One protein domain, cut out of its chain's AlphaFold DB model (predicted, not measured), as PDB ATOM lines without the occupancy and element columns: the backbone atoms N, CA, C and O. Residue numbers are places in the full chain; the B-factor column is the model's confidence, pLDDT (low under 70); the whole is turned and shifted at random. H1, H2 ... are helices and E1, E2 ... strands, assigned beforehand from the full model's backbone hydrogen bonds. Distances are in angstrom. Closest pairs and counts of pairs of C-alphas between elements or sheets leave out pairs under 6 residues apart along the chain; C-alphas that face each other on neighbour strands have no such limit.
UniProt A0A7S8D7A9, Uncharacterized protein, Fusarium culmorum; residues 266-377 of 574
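AT A GLANCE: This is residues 266 to 377 of the 574 residues of an uncharacterized protein of Fusarium culmorum (UniProt A0A7S8D7A9). What is the shape? A two-stranded hairpin, E1 and E2, leads into H4, which packs slantwise on H3; H1 sits by E1, H2 lies off H3 and H4, and residues 351 to 377 form a tail. What makes it up? The 112 printed residues, under half in named elements, run H1 H2 H3 E1 E2 H4, mostly helix. The whole is compact, radius of gyration of the C-alphas 14.9 A, spanning 46 by 33 by 21 A.

HOW THE PARTS SIT: How do the strands pair? E1, residues 324 to 327, and E2, residues 333 to 336, form an antiparallel hairpin; N 326 and O 334 are 2.8 A apart, within hydrogen-bond range. Where are the helices? H1, residues 269 to 272, is nearest E1 at the C-alphas of Lys 269 and Ile 327, 5.0 A. H3, residues 296 to 313, touches H4, residues 338 to 350, at a steep tilt of 43 degrees, opposite ways; their closest C-alphas, Thr 299 and Leu 341, are 6.2 A apart. H2, residues 274 to 282, is apart from both. Are their backbones complete? Every O i to N i+4 pair is within hydrogen-bond range in H2 and H4, 13 of 14 in H3; H1 is too short for one.

IN THESE COORDINATES: Where does H1 begin? C-alpha 269 is at (44.010, -44.519, 43.666). How long are H3 and H4? From first to last C-alpha, 24.9 A and 18.2 A.

THE WHOLE: How large is it? The farthest C-alphas, Gly 314 and Thr 374, are 46.8 A apart; the printed part has no cut. What is long or uncertain? The link H2 to H3 is long, 13 residues; pLDDT is under 70 at residue 282 and residues 353 to 377.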
ATOM      1  N   TYR A 266      42.864 -43.937  34.744       92.75
ATOM      2  CA  TYR A 266      42.812 -42.561  35.226       92.75
ATOM      3  C   TYR A 266      42.040 -42.450  36.554       92.75
ATOM      4  O   TYR A 266      42.385 -41.647  37.412       92.75
ATOM      5  N   CYS A 267      41.032 -43.300  36.760       94.38
ATOM      6  CA  CYS A 267      40.166 -43.271  37.938       94.38
ATOM      7  C   CYS A 267      40.758 -43.972  39.183       94.38
ATOM      8  O   CYS A 267      40.084 -44.087  40.206       94.38
ATOM      9  N   GLN A 268      41.990 -44.485  39.105       93.75
ATOM     10  CA  GLN A 268      42.587 -45.309  40.161       93.75
ATOM     11  C   GLN A 268      43.257 -44.483  41.267       93.75
ATOM     12  O   GLN A 268      43.777 -43.393  41.023       93.75
ATOM     13  N   LYS A 269      43.362 -45.083  42.464       90.75
ATOM     14  CA  LYS A 269      44.010 -44.519  43.666       90.75
ATOM     15  C   LYS A 269      45.376 -43.900  43.386       90.75
ATOM     16  O   LYS A 269      45.653 -42.801  43.842       90.75
ATOM     17  N   ILE A 270      46.217 -44.576  42.606       83.62
ATOM     18  CA  ILE A 270      47.568 -44.091  42.280       83.62
ATOM     19  C   ILE A 270      47.567 -42.759  41.507       83.62
ATOM     20  O   ILE A 270      48.554 -42.036  41.537       83.62
ATOM     21  N   VAL A 271      46.469 -42.428  40.822       87.06
ATOM     22  CA  VAL A 271      46.310 -41.181  40.060       87.06
ATOM     23  C   VAL A 271      45.593 -40.111  40.881       87.06
ATOM     24  O   VAL A 271      45.903 -38.929  40.743       87.06
ATOM     25  N   LEU A 272      44.622 -40.507  41.712       89.81
ATOM     26  CA  LEU A 272      43.700 -39.580  42.376       89.81
ATOM     27  C   LEU A 272      43.988 -39.334  43.864       89.81
ATOM     28  O   LEU A 272      43.435 -38.388  44.425       89.81
ATOM     29  N   ASN A 273      44.866 -40.113  44.505       87.56
ATOM     30  CA  ASN A 273      45.167 -39.968  45.938       87.56
ATOM     31  C   ASN A 273      45.688 -38.573  46.323       87.56
ATOM     32  O   ASN A 273      45.488 -38.155  47.462       87.56
ATOM     33  N   TYR A 274      46.311 -37.842  45.393       84.00
ATOM     34  CA  TYR A 274      46.782 -36.472  45.614       84.00
ATOM     35  C   TYR A 274      45.657 -35.561  46.119       84.00
ATOM     36  O   TYR A 274      45.907 -34.681  46.936       84.00
ATOM     37  N   TRP A 275      44.413 -35.790  45.678       86.81
ATOM     38  CA  TRP A 275      43.292 -34.918  46.013       86.81
ATOM     39  C   TRP A 275      42.945 -34.956  47.499       86.81
ATOM     40  O   TRP A 275      42.591 -33.935  48.077       86.81
ATOM     41  N   LYS A 276      43.118 -36.112  48.149       86.38
ATOM     42  CA  LYS A 276      42.966 -36.225  49.603       86.38
ATOM     43  C   LYS A 276      43.914 -35.278  50.331       86.38
ATOM     44  O   LYS A 276      43.512 -34.595  51.268       86.38
ATOM     45  N   TRP A 277      45.170 -35.252  49.898       81.88
ATOM     46  CA  TRP A 277      46.202 -34.421  50.504       81.88
ATOM     47  C   TRP A 277      45.990 -32.942  50.196       81.88
ATOM     48  O   TRP A 277      46.140 -32.120  51.094       81.88
ATOM     49  N   GLU A 278      45.544 -32.613  48.985       78.88
ATOM     50  CA  GLU A 278      45.141 -31.253  48.622       78.88
ATOM     51  C   GLU A 278      43.961 -30.766  49.478       78.88
ATOM     52  O   GLU A 278      43.978 -29.655  50.000       78.88
ATOM     53  N   CYS A 279      42.950 -31.611  49.704       81.44
ATOM     54  CA  CYS A 279      41.837 -31.276  50.588       81.44
ATOM     55  C   CYS A 279      42.294 -31.059  52.033       81.44
ATOM     56  O   CYS A 279      41.923 -30.053  52.636       81.44
ATOM     57  N   LEU A 280      43.111 -31.965  52.578       81.69
ATOM     58  CA  LEU A 280      43.579 -31.879  53.962       81.69
ATOM     59  C   LEU A 280      44.485 -30.672  54.204       81.69
ATOM     60  O   LEU A 280      44.280 -29.943  55.170       81.69
ATOM     61  N   TRP A 281      45.475 -30.463  53.340       72.44
ATOM     62  CA  TRP A 281      46.541 -29.488  53.569       72.44
ATOM     63  C   TRP A 281      46.324 -28.169  52.831       72.44
ATOM     64  O   TRP A 281      46.627 -27.113  53.378       72.44
ATOM     65  N   GLY A 282      45.785 -28.214  51.612       67.38
ATOM     66  CA  GLY A 282      45.510 -27.024  50.805       67.38
ATOM     67  C   GLY A 282      44.188 -26.350  51.169       67.38
ATOM     68  O   GLY A 282      44.096 -25.124  51.156       67.38
ATOM     69  N   LYS A 283      43.168 -27.140  51.537       75.06
ATOM     70  CA  LYS A 283      41.800 -26.643  51.789       75.06
ATOM     71  C   LYS A 283      41.304 -26.808  53.224       75.06
ATOM     72  O   LYS A 283      40.205 -26.345  53.522       75.06
ATOM     73  N   LEU A 284      42.076 -27.466  54.094       83.00
ATOM     74  CA  LEU A 284      41.698 -27.767  55.481       83.00
ATOM     75  C   LEU A 284      40.311 -28.439  55.589       83.00
ATOM     76  O   LEU A 284      39.506 -28.112  56.458       83.00
ATOM     77  N   SER A 285      40.024 -29.373  54.676       83.81
ATOM     78  CA  SER A 285      38.729 -30.042  54.523       83.81
ATOM     79  C   SER A 285      38.867 -31.565  54.535       83.81
ATOM     80  O   SER A 285      39.832 -32.126  54.017       83.81
ATOM     81  N   THR A 286      37.853 -32.240  55.079       89.94
ATOM     82  CA  THR A 286      37.703 -33.704  55.024       89.94
ATOM     83  C   THR A 286      36.732 -34.166  53.933       89.94
ATOM     84  O   THR A 286      36.426 -35.353  53.849       89.94
ATOM     85  N   ASP A 287      36.209 -33.248  53.114       90.56
ATOM     86  CA  ASP A 287      35.411 -33.583  51.930       90.56
ATOM     87  C   ASP A 287      36.354 -33.928  50.769       90.56
ATOM     88  O   ASP A 287      36.946 -33.043  50.149       90.56
ATOM     89  N   TYR A 288      36.531 -35.226  50.514       92.94
ATOM     90  CA  TYR A 288      37.447 -35.732  49.488       92.94
ATOM     91  C   TYR A 288      36.772 -36.013  48.146       92.94
ATOM     92  O   TYR A 288      37.401 -36.638  47.296       92.94
ATOM     93  N   GLU A 289      35.517 -35.599  47.946       93.38
ATOM     94  CA  GLU A 289      34.823 -35.747  46.665       93.38
ATOM     95  C   GLU A 289      35.529 -34.900  45.587       93.38
ATOM     96  O   GLU A 289      35.519 -33.663  45.658       93.38
ATOM     97  N   PRO A 290      36.180 -35.527  44.591       90.19
ATOM     98  CA  PRO A 290      37.083 -34.817  43.698       90.19
ATOM     99  C   PRO A 290      36.409 -34.046  42.559       90.19
ATOM    100  O   PRO A 290      37.083 -33.246  41.911       90.19
ATOM    101  N   VAL A 291      35.113 -34.264  42.311       90.75
ATOM    102  CA  VAL A 291      34.367 -33.639  41.203       90.75
ATOM    103  C   VAL A 291      33.470 -32.492  41.678       90.75
ATOM    104  O   VAL A 291      33.040 -31.672  40.874       90.75
ATOM    105  N   LYS A 292      33.187 -32.386  42.977       85.31
ATOM    106  CA  LYS A 292      32.190 -31.443  43.509       85.31
ATOM    107  C   LYS A 292      32.585 -29.971  43.360       85.31
ATOM    108  O   LYS A 292      31.768 -29.175  42.897       85.31
ATOM    109  N   LYS A 293      33.804 -29.591  43.760       81.38
ATOM    110  CA  LYS A 293      34.268 -28.191  43.734       81.38
ATOM    111  C   LYS A 293      35.783 -28.077  43.530       81.38
ATOM    112  O   LYS A 293      36.562 -28.737  44.219       81.38
ATOM    113  N   GLY A 294      36.200 -27.169  42.647       79.56
ATOM    114  CA  GLY A 294      37.599 -27.035  42.204       79.56
ATOM    115  C   GLY A 294      38.068 -28.233  41.367       79.56
ATOM    116  O   GLY A 294      37.260 -28.985  40.841       79.56
ATOM    117  N   ASN A 295      39.377 -28.453  41.253       84.38
ATOM    118  CA  ASN A 295      39.940 -29.602  40.530       84.38
ATOM    119  C   ASN A 295      39.550 -29.674  39.043       84.38
ATOM    120  O   ASN A 295      39.314 -30.762  38.502       84.38
ATOM    121  N   ILE A 296      39.476 -28.533  38.345       85.00
ATOM    122  CA  ILE A 296      39.146 -28.533  36.911       85.00
ATOM    123  C   ILE A 296      40.073 -29.457  36.108       85.00
ATOM    124  O   ILE A 296      39.620 -30.138  35.190       85.00
ATOM    125  N   MET A 297      41.355 -29.542  36.478       84.31
ATOM    126  CA  MET A 297      42.330 -30.370  35.764       84.31
ATOM    127  C   MET A 297      42.025 -31.865  35.843       84.31
ATOM    128  O   MET A 297      42.455 -32.611  34.971       84.31
ATOM    129  N   LEU A 298      41.284 -32.306  36.861       89.00
ATOM    130  CA  LEU A 298      40.674 -33.629  36.891       89.00
ATOM    131  C   LEU A 298      39.389 -33.629  36.063       89.00
ATOM    132  O   LEU A 298      39.270 -34.367  35.086       89.00
ATOM    133  N   THR A 299      38.421 -32.803  36.467       90.19
ATOM    134  CA  THR A 299      37.034 -32.896  35.997       90.19
ATOM    135  C   THR A 299      36.922 -32.642  34.495       90.19
ATOM    136  O   THR A 299      36.326 -33.442  33.774       90.19
ATOM    137  N   ALA A 300      37.524 -31.559  33.996       90.31
ATOM    138  CA  ALA A 300      37.450 -31.176  32.589       90.31
ATOM    139  C   ALA A 300      38.265 -32.107  31.689       90.31
ATOM    140  O   ALA A 300      37.801 -32.467  30.612       90.31
ATOM    141  N   PHE A 301      39.454 -32.531  32.124       91.62
ATOM    142  CA  PHE A 301      40.289 -33.432  31.327       91.62
ATOM    143  C   PHE A 301      39.693 -34.838  31.248       91.62
ATOM    144  O   PHE A 301      39.704 -35.438  30.176       91.62
ATOM    145  N   LEU A 302      39.137 -35.358  32.347       93.25
ATOM    146  CA  LEU A 302      38.437 -36.640  32.336       93.25
ATOM    147  C   LEU A 302      37.176 -36.568  31.467       93.25
ATOM    148  O   LEU A 302      36.936 -37.464  30.659       93.25
ATOM    149  N   LEU A 303      36.403 -35.483  31.570       94.25
ATOM    150  CA  LEU A 303      35.231 -35.274  30.722       94.25
ATOM    151  C   LEU A 303      35.605 -35.154  29.238       94.25
ATOM    152  O   LEU A 303      34.945 -35.761  28.398       94.25
ATOM    153  N   LEU A 304      36.681 -34.433  28.904       92.44
ATOM    154  CA  LEU A 304      37.190 -34.339  27.535       92.44
ATOM    155  C   LEU A 304      37.670 -35.703  27.024       92.44
ATOM    156  O   LEU A 304      37.343 -36.085  25.904       92.44
ATOM    157  N   ALA A 305      38.391 -36.467  27.845       93.75
ATOM    158  CA  ALA A 305      38.827 -37.827  27.531       93.75
ATOM    159  C   ALA A 305      37.641 -38.750  27.205       93.75
ATOM    160  O   ALA A 305      37.689 -39.487  26.217       93.75
ATOM    161  N   ILE A 306      36.563 -38.667  27.991       94.88
ATOM    162  CA  ILE A 306      35.315 -39.395  27.741       94.88
ATOM    163  C   ILE A 306      34.658 -38.908  26.449       94.88
ATOM    164  O   ILE A 306      34.395 -39.722  25.573       94.88
ATOM    165  N   GLY A 307      34.457 -37.599  26.275       93.12
ATOM    166  CA  GLY A 307      33.817 -37.051  25.074       93.12
ATOM    167  C   GLY A 307      34.558 -37.413  23.783       93.12
ATOM    168  O   GLY A 307      33.939 -37.772  22.782       93.12
ATOM    169  N   LEU A 308      35.893 -37.403  23.814       92.75
ATOM    170  CA  LEU A 308      36.729 -37.842  22.699       92.75
ATOM    171  C   LEU A 308      36.606 -39.347  22.433       92.75
ATOM    172  O   LEU A 308      36.596 -39.755  21.274       92.75
ATOM    173  N   TYR A 309      36.495 -40.171  23.476       94.31
ATOM    174  CA  TYR A 309      36.237 -41.605  23.341       94.31
ATOM    175  C   TYR A 309      34.869 -41.887  22.721       94.31
ATOM    176  O   TYR A 309      34.788 -42.628  21.739       94.31
ATOM    177  N   GLU A 310      33.809 -41.264  23.234       93.31
ATOM    178  CA  GLU A 310      32.457 -41.455  22.710       93.31
ATOM    179  C   GLU A 310      32.356 -40.957  21.263       93.31
ATOM    180  O   GLU A 310      31.835 -41.661  20.404       93.31
ATOM    181  N   SER A 311      32.948 -39.799  20.941       92.19
ATOM    182  CA  SER A 311      32.989 -39.299  19.560       92.19
ATOM    183  C   SER A 311      33.775 -40.221  18.621       92.19
ATOM    184  O   SER A 311      33.378 -40.423  17.469       92.19
ATOM    185  N   ALA A 312      34.897 -40.783  19.079       92.38
ATOM    186  CA  ALA A 312      35.745 -41.650  18.265       92.38
ATOM    187  C   ALA A 312      35.140 -43.037  18.016       92.38
ATOM    188  O   ALA A 312      35.440 -43.649  16.993       92.38
ATOM    189  N   THR A 313      34.314 -43.538  18.936       91.62
ATOM    190  CA  THR A 313      33.896 -44.949  18.943       91.62
ATOM    191  C   THR A 313      32.389 -45.163  18.832       91.62
ATOM    192  O   THR A 313      31.968 -46.237  18.407       91.62
ATOM    193  N   GLY A 314      31.577 -44.172  19.210       89.81
ATOM    194  CA  GLY A 314      30.139 -44.332  19.433       89.81
ATOM    195  C   GLY A 314      29.785 -45.146  20.687       89.81
ATOM    196  O   GLY A 314      28.612 -45.441  20.902       89.81
ATOM    197  N   ASP A 315      30.766 -45.545  21.510       91.75
ATOM    198  CA  ASP A 315      30.525 -46.257  22.770       91.75
ATOM    199  C   ASP A 315      30.222 -45.253  23.894       91.75
ATOM    200  O   ASP A 315      31.118 -44.575  24.389       91.75
ATOM    201  N   HIS A 316      28.964 -45.214  24.335       94.19
ATOM    202  CA  HIS A 316      28.477 -44.348  25.415       94.19
ATOM    203  C   HIS A 316      28.531 -44.995  26.812       94.19
ATOM    204  O   HIS A 316      27.771 -44.617  27.705       94.19
ATOM    205  N   THR A 317      29.395 -45.995  27.032       94.88
ATOM    206  CA  THR A 317      29.504 -46.698  28.326       94.88
ATOM    207  C   THR A 317      29.688 -45.722  29.492       94.88
ATOM    208  O   THR A 317      29.062 -45.904  30.528       94.88
ATOM    209  N   PHE A 318      30.512 -44.680  29.341       96.12
ATOM    210  CA  PHE A 318      30.805 -43.730  30.426       96.12
ATOM    211  C   PHE A 318      29.707 -42.681  30.652       96.12
ATOM    212  O   PHE A 318      29.722 -41.986  31.671       96.12
ATOM    213  N   SER A 319      28.743 -42.582  29.739       94.94
ATOM    214  CA  SER A 319      27.526 -41.790  29.923       94.94
ATOM    215  C   SER A 319      26.459 -42.511  30.749       94.94
ATOM    216  O   SER A 319      25.538 -41.856  31.233       94.94
ATOM    217  N   GLN A 320      26.580 -43.830  30.942       95.88
ATOM    218  CA  GLN A 320      25.689 -44.589  31.820       95.88
ATOM    219  C   GLN A 320      25.887 -44.175  33.283       95.88
ATOM    220  O   GLN A 320      27.006 -43.892  33.718       95.88
ATOM    221  N   ASP A 321      24.800 -44.163  34.056       94.12
ATOM    222  CA  ASP A 321      24.849 -43.789  35.468       94.12
ATOM    223  C   ASP A 321      25.823 -44.692  36.242       94.12
ATOM    224  O   ASP A 321      25.796 -45.918  36.123       94.12
ATOM    225  N   ASN A 322      26.670 -44.074  37.071       93.25
ATOM    226  CA  ASN A 322      27.681 -44.744  37.897       93.25
ATOM    227  C   ASN A 322      28.743 -45.555  37.124       93.25
ATOM    228  O   ASN A 322      29.390 -46.422  37.715       93.25
ATOM    229  N   ALA A 323      28.947 -45.288  35.831       94.62
ATOM    230  CA  ALA A 323      29.935 -45.989  35.009       94.62
ATOM    231  C   ALA A 323      31.401 -45.720  35.398       94.62
ATOM    232  O   ALA A 323      32.290 -46.483  35.018       94.62
ATOM    233  N   LEU A 324      31.667 -44.636  36.131       95.44
ATOM    234  CA  LEU A 324      32.990 -44.267  36.626       95.44
ATOM    235  C   LEU A 324      33.027 -44.422  38.141       95.44
ATOM    236  O   LEU A 324      32.173 -43.875  38.834       95.44
ATOM    237  N   GLU A 325      34.047 -45.100  38.658       96.56
ATOM    238  CA  GLU A 325      34.358 -45.126  40.088       96.56
ATOM    239  C   GLU A 325      35.711 -44.444  40.305       96.56
ATOM    240  O   GLU A 325      36.754 -44.979  39.929       96.56
ATOM    241  N   LEU A 326      35.684 -43.241  40.879       96.31
ATOM    242  CA  LEU A 326      36.862 -42.472  41.260       96.31
ATOM    243  C   LEU A 326      37.335 -42.949  42.633       96.31
ATOM    244  O   LEU A 326      36.647 -42.761  43.638       96.31
ATOM    245  N   ILE A 327      38.503 -43.584  42.672       96.06
ATOM    246  CA  ILE A 327      39.065 -44.173  43.889       96.06
ATOM    247  C   ILE A 327      40.103 -43.203  44.449       96.06
ATOM    248  O   ILE A 327      41.172 -43.053  43.864       96.06
ATOM    249  N   ILE A 328      39.808 -42.561  45.580       93.38
ATOM    250  CA  ILE A 328      40.746 -41.642  46.245       93.38
ATOM    251  C   ILE A 328      41.653 -42.407  47.208       93.38
ATOM    252  O   ILE A 328      42.873 -42.241  47.191       93.38
ATOM    253  N   ASP A 329      41.065 -43.279  48.026       89.31
ATOM    254  CA  ASP A 329      41.774 -44.236  48.873       89.31
ATOM    255  C   ASP A 329      40.901 -45.476  49.144       89.31
ATOM    256  O   ASP A 329      39.931 -45.731  48.431       89.31
ATOM    257  N   ASP A 330      41.272 -46.292  50.133       89.94
ATOM    258  CA  ASP A 330      40.580 -47.554  50.416       89.94
ATOM    259  C   ASP A 330      39.164 -47.343  50.978       89.94
ATOM    260  O   ASP A 330      38.303 -48.202  50.792       89.94
ATOM    261  N   ASN A 331      38.910 -46.179  51.586       94.19
ATOM    262  CA  ASN A 331      37.655 -45.833  52.251       94.19
ATOM    263  C   ASN A 331      36.814 -44.816  51.461       94.19
ATOM    264  O   ASN A 331      35.614 -44.708  51.697       94.19
ATOM    265  N   HIS A 332      37.415 -44.081  50.522       95.56
ATOM    266  CA  HIS A 332      36.749 -43.007  49.781       95.56
ATOM    267  C   HIS A 332      36.684 -43.324  48.283       95.56
ATOM    268  O   HIS A 332      37.690 -43.272  47.566       95.56
ATOM    269  N   ARG A 333      35.471 -43.645  47.816       97.12
ATOM    270  CA  ARG A 333      35.148 -43.992  46.425       97.12
ATOM    271  C   ARG A 333      33.899 -43.243  45.986       97.12
ATOM    272  O   ARG A 333      32.879 -43.313  46.667       97.12
ATOM    273  N   TYR A 334      33.971 -42.584  44.837       96.88
ATOM    274  CA  TYR A 334      32.904 -41.720  44.337       96.88
ATOM    275  C   TYR A 334      32.470 -42.159  42.946       96.88
ATOM    276  O   TYR A 334      33.305 -42.374  42.064       96.88
ATOM    277  N   ARG A 335      31.163 -42.341  42.753       96.81
ATOM    278  CA  ARG A 335      30.609 -42.837  41.490       96.81
ATOM    279  C   ARG A 335      30.048 -41.701  40.652       96.81
ATOM    280  O   ARG A 335      29.284 -40.877  41.144       96.81
ATOM    281  N   HIS A 336      30.408 -41.697  39.376       96.38
ATOM    282  CA  HIS A 336      30.039 -40.662  38.422       96.38
ATOM    283  C   HIS A 336      29.687 -41.239  37.054       96.38
ATOM    284  O   HIS A 336      29.943 -42.400  36.741       96.38
ATOM    285  N   ALA A 337      29.119 -40.372  36.230       96.12
ATOM    286  CA  ALA A 337      28.945 -40.542  34.797       96.12
ATOM    287  C   ALA A 337      29.410 -39.266  34.081       96.12
ATOM    288  O   ALA A 337      29.562 -38.212  34.711       96.12
ATOM    289  N   ALA A 338      29.562 -39.317  32.757       94.94
ATOM    290  CA  ALA A 338      29.879 -38.140  31.943       94.94
ATOM    291  C   ALA A 338      28.946 -36.952  32.259       94.94
ATOM    292  O   ALA A 338      29.400 -35.821  32.436       94.94
ATOM    293  N   ARG A 339      27.643 -37.224  32.443       95.31
ATOM    294  CA  ARG A 339      26.642 -36.209  32.803       95.31
ATOM    295  C   ARG A 339      26.938 -35.526  34.136       95.31
ATOM    296  O   ARG A 339      26.828 -34.308  34.216       95.31
ATOM    297  N   THR A 340      27.305 -36.276  35.177       94.88
ATOM    298  CA  THR A 340      27.570 -35.685  36.500       94.88
ATOM    299  C   THR A 340      28.857 -34.864  36.498       94.88
ATOM    300  O   THR A 340      28.901 -33.814  37.129       94.88
ATOM    301  N   LEU A 341      29.878 -35.292  35.740       94.69
ATOM    302  CA  LEU A 341      31.094 -34.496  35.532       94.69
ATOM    303  C   LEU A 341      30.770 -33.169  34.825       94.69
ATOM    304  O   LEU A 341      31.213 -32.107  35.256       94.69
ATOM    305  N   ALA A 342      29.954 -33.216  33.766       93.50
ATOM    306  CA  ALA A 342      29.527 -32.028  33.027       93.50
ATOM    307  C   ALA A 342      28.667 -31.083  33.881       93.50
ATOM    308  O   ALA A 342      28.851 -29.869  33.836       93.50
ATOM    309  N   GLN A 343      27.759 -31.625  34.698       93.25
ATOM    310  CA  GLN A 343      26.965 -30.841  35.646       93.25
ATOM    311  C   GLN A 343      27.849 -30.134  36.671       93.25
ATOM    312  O   GLN A 343      27.641 -28.951  36.931       93.25
ATOM    313  N   ALA A 344      28.856 -30.819  37.213       91.06
ATOM    314  CA  ALA A 344      29.804 -30.205  38.130       91.06
ATOM    315  C   ALA A 344      30.634 -29.104  37.455       91.06
ATOM    316  O   ALA A 344      30.792 -28.027  38.029       91.06
ATOM    317  N   LEU A 345      31.101 -29.338  36.223       89.69
ATOM    318  CA  LEU A 345      31.807 -28.342  35.413       89.69
ATOM    319  C   LEU A 345      30.955 -27.078  35.223       89.69
ATOM    320  O   LEU A 345      31.401 -25.979  35.545       89.69
ATOM    321  N   MET A 346      29.714 -27.237  34.754       89.06
ATOM    322  CA  MET A 346      28.780 -26.128  34.529       89.06
ATOM    323  C   MET A 346      28.392 -25.427  35.831       89.06
ATOM    324  O   MET A 346      28.311 -24.202  35.865       89.06
ATOM    325  N   GLY A 347      28.194 -26.187  36.909       88.38
ATOM    326  CA  GLY A 347      27.912 -25.651  38.236       88.38
ATOM    327  C   GLY A 347      29.036 -24.734  38.712       88.38
ATOM    328  O   GLY A 347      28.784 -23.563  38.986       88.38
ATOM    329  N   ASN A 348      30.279 -25.226  38.712       84.19
ATOM    330  CA  ASN A 348      31.457 -24.445  39.104       84.19
ATOM    331  C   ASN A 348      31.687 -23.234  38.182       84.19
ATOM    332  O   ASN A 348      32.041 -22.158  38.659       84.19
ATOM    333  N   PHE A 349      31.442 -23.382  36.879       83.19
ATOM    334  CA  PHE A 349      31.529 -22.283  35.917       83.19
ATOM    335  C   PHE A 349      30.496 -21.182  36.201       83.19
ATOM    336  O   PHE A 349      30.838 -20.004  36.199       83.19
ATOM    337  N   SER A 350      29.245 -21.560  36.481       83.31
ATOM    338  CA  SER A 350      28.125 -20.622  36.658       83.31
ATOM    339  C   SER A 350      28.210 -19.761  37.919       83.31
ATOM    340  O   SER A 350      27.677 -18.656  37.942       83.31
ATOM    341  N   ILE A 351      28.884 -20.252  38.961       79.44
ATOM    342  CA  ILE A 351      29.053 -19.533  40.232       79.44
ATOM    343  C   ILE A 351      30.332 -18.683  40.268       79.44
ATOM    344  O   ILE A 351      30.549 -17.940  41.222       79.44
ATOM    345  N   SER A 352      31.187 -18.796  39.249       72.69
ATOM    346  CA  SER A 352      32.443 -18.056  39.155       72.69
ATOM    347  C   SER A 352      32.217 -16.660  38.585       72.69
ATOM    348  O   SER A 352      31.673 -16.506  37.493       72.69
ATOM    349  N   SER A 353      32.709 -15.629  39.277       67.88
ATOM    350  CA  SER A 353      32.567 -14.225  38.855       67.88
ATOM    351  C   SER A 353      33.241 -13.904  37.514       67.88
ATOM    352  O   SER A 353      32.896 -12.908  36.887       67.88
ATOM    353  N   TYR A 354      34.186 -14.740  37.072       64.00
ATOM    354  CA  TYR A 354      34.906 -14.588  35.803       64.00
ATOM    355  C   TYR A 354      34.517 -15.637  34.760       64.00
ATOM    356  O   TYR A 354      35.155 -15.701  33.710       64.00
ATOM    357  N   CYS A 355      33.512 -16.475  35.040       64.81
ATOM    358  CA  CYS A 355      33.193 -17.633  34.206       64.81
ATOM    359  C   CYS A 355      34.435 -18.533  33.996       64.81
ATOM    360  O   CYS A 355      34.710 -19.004  32.896       64.81
ATOM    361  N   LEU A 356      35.235 -18.726  35.051       64.88
ATOM    362  CA  LEU A 356      36.429 -19.579  35.062       64.88
ATOM    363  C   LEU A 356      36.282 -20.655  36.139       64.88
ATOM    364  O   LEU A 356      35.853 -20.352  37.250       64.88
ATOM    365  N   TYR A 357      36.661 -21.896  35.836       60.41
ATOM    366  CA  TYR A 357      36.660 -22.989  36.811       60.41
ATOM    367  C   TYR A 357      38.090 -23.174  37.349       60.41
ATOM    368  O   TYR A 357      38.964 -23.607  36.604       60.41
ATOM    369  N   PRO A 358      38.378 -22.787  38.601       58.94
ATOM    370  CA  PRO A 358      39.738 -22.844  39.122       58.94
ATOM    371  C   PRO A 358      40.218 -24.273  39.399       58.94
ATOM    372  O   PRO A 358      39.439 -25.175  39.724       58.94
ATOM    373  N   CYS A 359      41.535 -24.459  39.312       55.66
ATOM    374  CA  CYS A 359      42.212 -25.671  39.762       55.66
ATOM    375  C   CYS A 359      42.168 -25.754  41.301       55.66
ATOM    376  O   CYS A 359      41.527 -26.659  41.843       55.66
ATOM    377  N   GLU A 360      42.739 -24.761  41.995       55.09
ATOM    378  CA  GLU A 360      42.824 -24.731  43.464       55.09
ATOM    379  C   GLU A 360      42.206 -23.470  44.115       55.09
ATOM    380  O   GLU A 360      41.640 -23.583  45.201       55.09
ATOM    381  N   ASP A 361      42.257 -22.292  43.470       56.06
ATOM    382  CA  ASP A 361      41.888 -20.996  44.080       56.06
ATOM    383  C   ASP A 361      40.441 -20.545  43.802       56.06
ATOM    384  O   ASP A 361      40.056 -20.280  42.667       56.06
ATOM    385  N   GLU A 362      39.643 -20.367  44.855       55.34
ATOM    386  CA  GLU A 362      38.246 -19.923  44.769       55.34
ATOM    387  C   GLU A 362      38.079 -18.403  44.582       55.34
ATOM    388  O   GLU A 362      36.968 -17.941  44.327       55.34
ATOM    389  N   SER A 363      39.159 -17.615  44.683       54.09
ATOM    390  CA  SER A 363      39.111 -16.146  44.612       54.09
ATOM    391  C   SER A 363      38.746 -15.586  43.229       54.09
ATOM    392  O   SER A 363      38.445 -14.400  43.099       54.09
ATOM    393  N   GLY A 364      38.797 -16.419  42.183       48.28
ATOM    394  CA  GLY A 364      38.498 -16.027  40.803       48.28
ATOM    395  C   GLY A 364      39.582 -15.177  40.126       48.28
ATOM    396  O   GLY A 364      39.416 -14.790  38.974       48.28
ATOM    397  N   SER A 365      40.706 -14.891  40.784       46.34
ATOM    398  CA  SER A 365      41.779 -14.088  40.190       46.34
ATOM    399  C   SER A 365      42.558 -14.852  39.098       46.34
ATOM    400  O   SER A 365      43.081 -15.942  39.318       46.34
ATOM    401  N   ALA A 366      42.645 -14.289  37.883       49.44
ATOM    402  CA  ALA A 366      43.374 -14.900  36.767       49.44
ATOM    403  C   ALA A 366      44.883 -14.607  36.860       49.44
ATOM    404  O   ALA A 366      45.331 -13.472  36.655       49.44
ATOM    405  N   HIS A 367      45.686 -15.635  37.144       50.72
ATOM    406  CA  HIS A 367      47.144 -15.531  37.230       50.72
ATOM    407  C   HIS A 367      47.821 -16.696  36.496       50.72
ATOM    408  O   HIS A 367      47.381 -17.829  36.656       50.72
ATOM    409  N   PRO A 368      48.891 -16.453  35.710       50.94
ATOM    410  CA  PRO A 368      49.504 -17.488  34.881       50.94
ATOM    411  C   PRO A 368      50.067 -18.646  35.712       50.94
ATOM    412  O   PRO A 368      49.750 -19.783  35.398       50.94
ATOM    413  N   ILE A 369      50.818 -18.360  36.788       53.97
ATOM    414  CA  ILE A 369      51.183 -19.274  37.889       53.97
ATOM    415  C   ILE A 369      51.443 -18.407  39.129       53.97
ATOM    416  O   ILE A 369      52.258 -17.480  39.076       53.97
ATOM    417  N   ARG A 370      50.749 -18.683  40.240       47.50
ATOM    418  CA  ARG A 370      50.893 -17.969  41.517       47.50
ATOM    419  C   ARG A 370      50.994 -18.987  42.644       47.50
ATOM    420  O   ARG A 370      50.132 -19.846  42.775       47.50
ATOM    421  N   SER A 371      52.024 -18.869  43.471       47.03
ATOM    422  CA  SER A 371      52.077 -19.605  44.732       47.03
ATOM    423  C   SER A 371      50.902 -19.161  45.611       47.03
ATOM    424  O   SER A 371      50.801 -17.977  45.935       47.03
ATOM    425  N   TYR A 372      50.005 -20.085  45.971       44.50
ATOM    426  CA  TYR A 372      48.856 -19.783  46.833       44.50
ATOM    427  C   TYR A 372      49.286 -19.220  48.205       44.50
ATOM    428  O   TYR A 372      48.759 -18.174  48.587       44.50
ATOM    429  N   PRO A 373      50.306 -19.784  48.893       40.22
ATOM    430  CA  PRO A 373      50.757 -19.258  50.182       40.22
ATOM    431  C   PRO A 373      51.469 -17.903  50.100       40.22
ATOM    432  O   PRO A 373      51.260 -17.044  50.950       40.22
ATOM    433  N   THR A 374      52.342 -17.696  49.107       49.62
ATOM    434  CA  THR A 374      53.239 -16.520  49.087       49.62
ATOM    435  C   THR A 374      52.762 -15.408  48.161       49.62
ATOM    436  O   THR A 374      53.280 -14.295  48.184       49.62
ATOM    437  N   GLY A 375      51.798 -15.708  47.292       49.22
ATOM    438  CA  GLY A 375      51.347 -14.820  46.234       49.22
ATOM    439  C   GLY A 375      52.377 -14.551  45.136       49.22
ATOM    440  O   GLY A 375      52.094 -13.747  44.241       49.22
ATOM    441  N   LEU A 376      53.537 -15.215  45.184       46.09
ATOM    442  CA  LEU A 376      54.637 -15.021  44.252       46.09
ATOM    443  C   LEU A 376      54.241 -15.534  42.869       46.09
ATOM    444  O   LEU A 376      53.812 -16.679  42.707       46.09
ATOM    445  N   ARG A 377      54.361 -14.655  41.877       48.78
ATOM    446  CA  ARG A 377      54.150 -14.991  40.470       48.78
ATOM    447  C   ARG A 377      55.471 -15.504  39.921       48.78
ATOM    448  O   ARG A 377      56.489 -14.853  40.131       48.78
TER     449      ARG A 377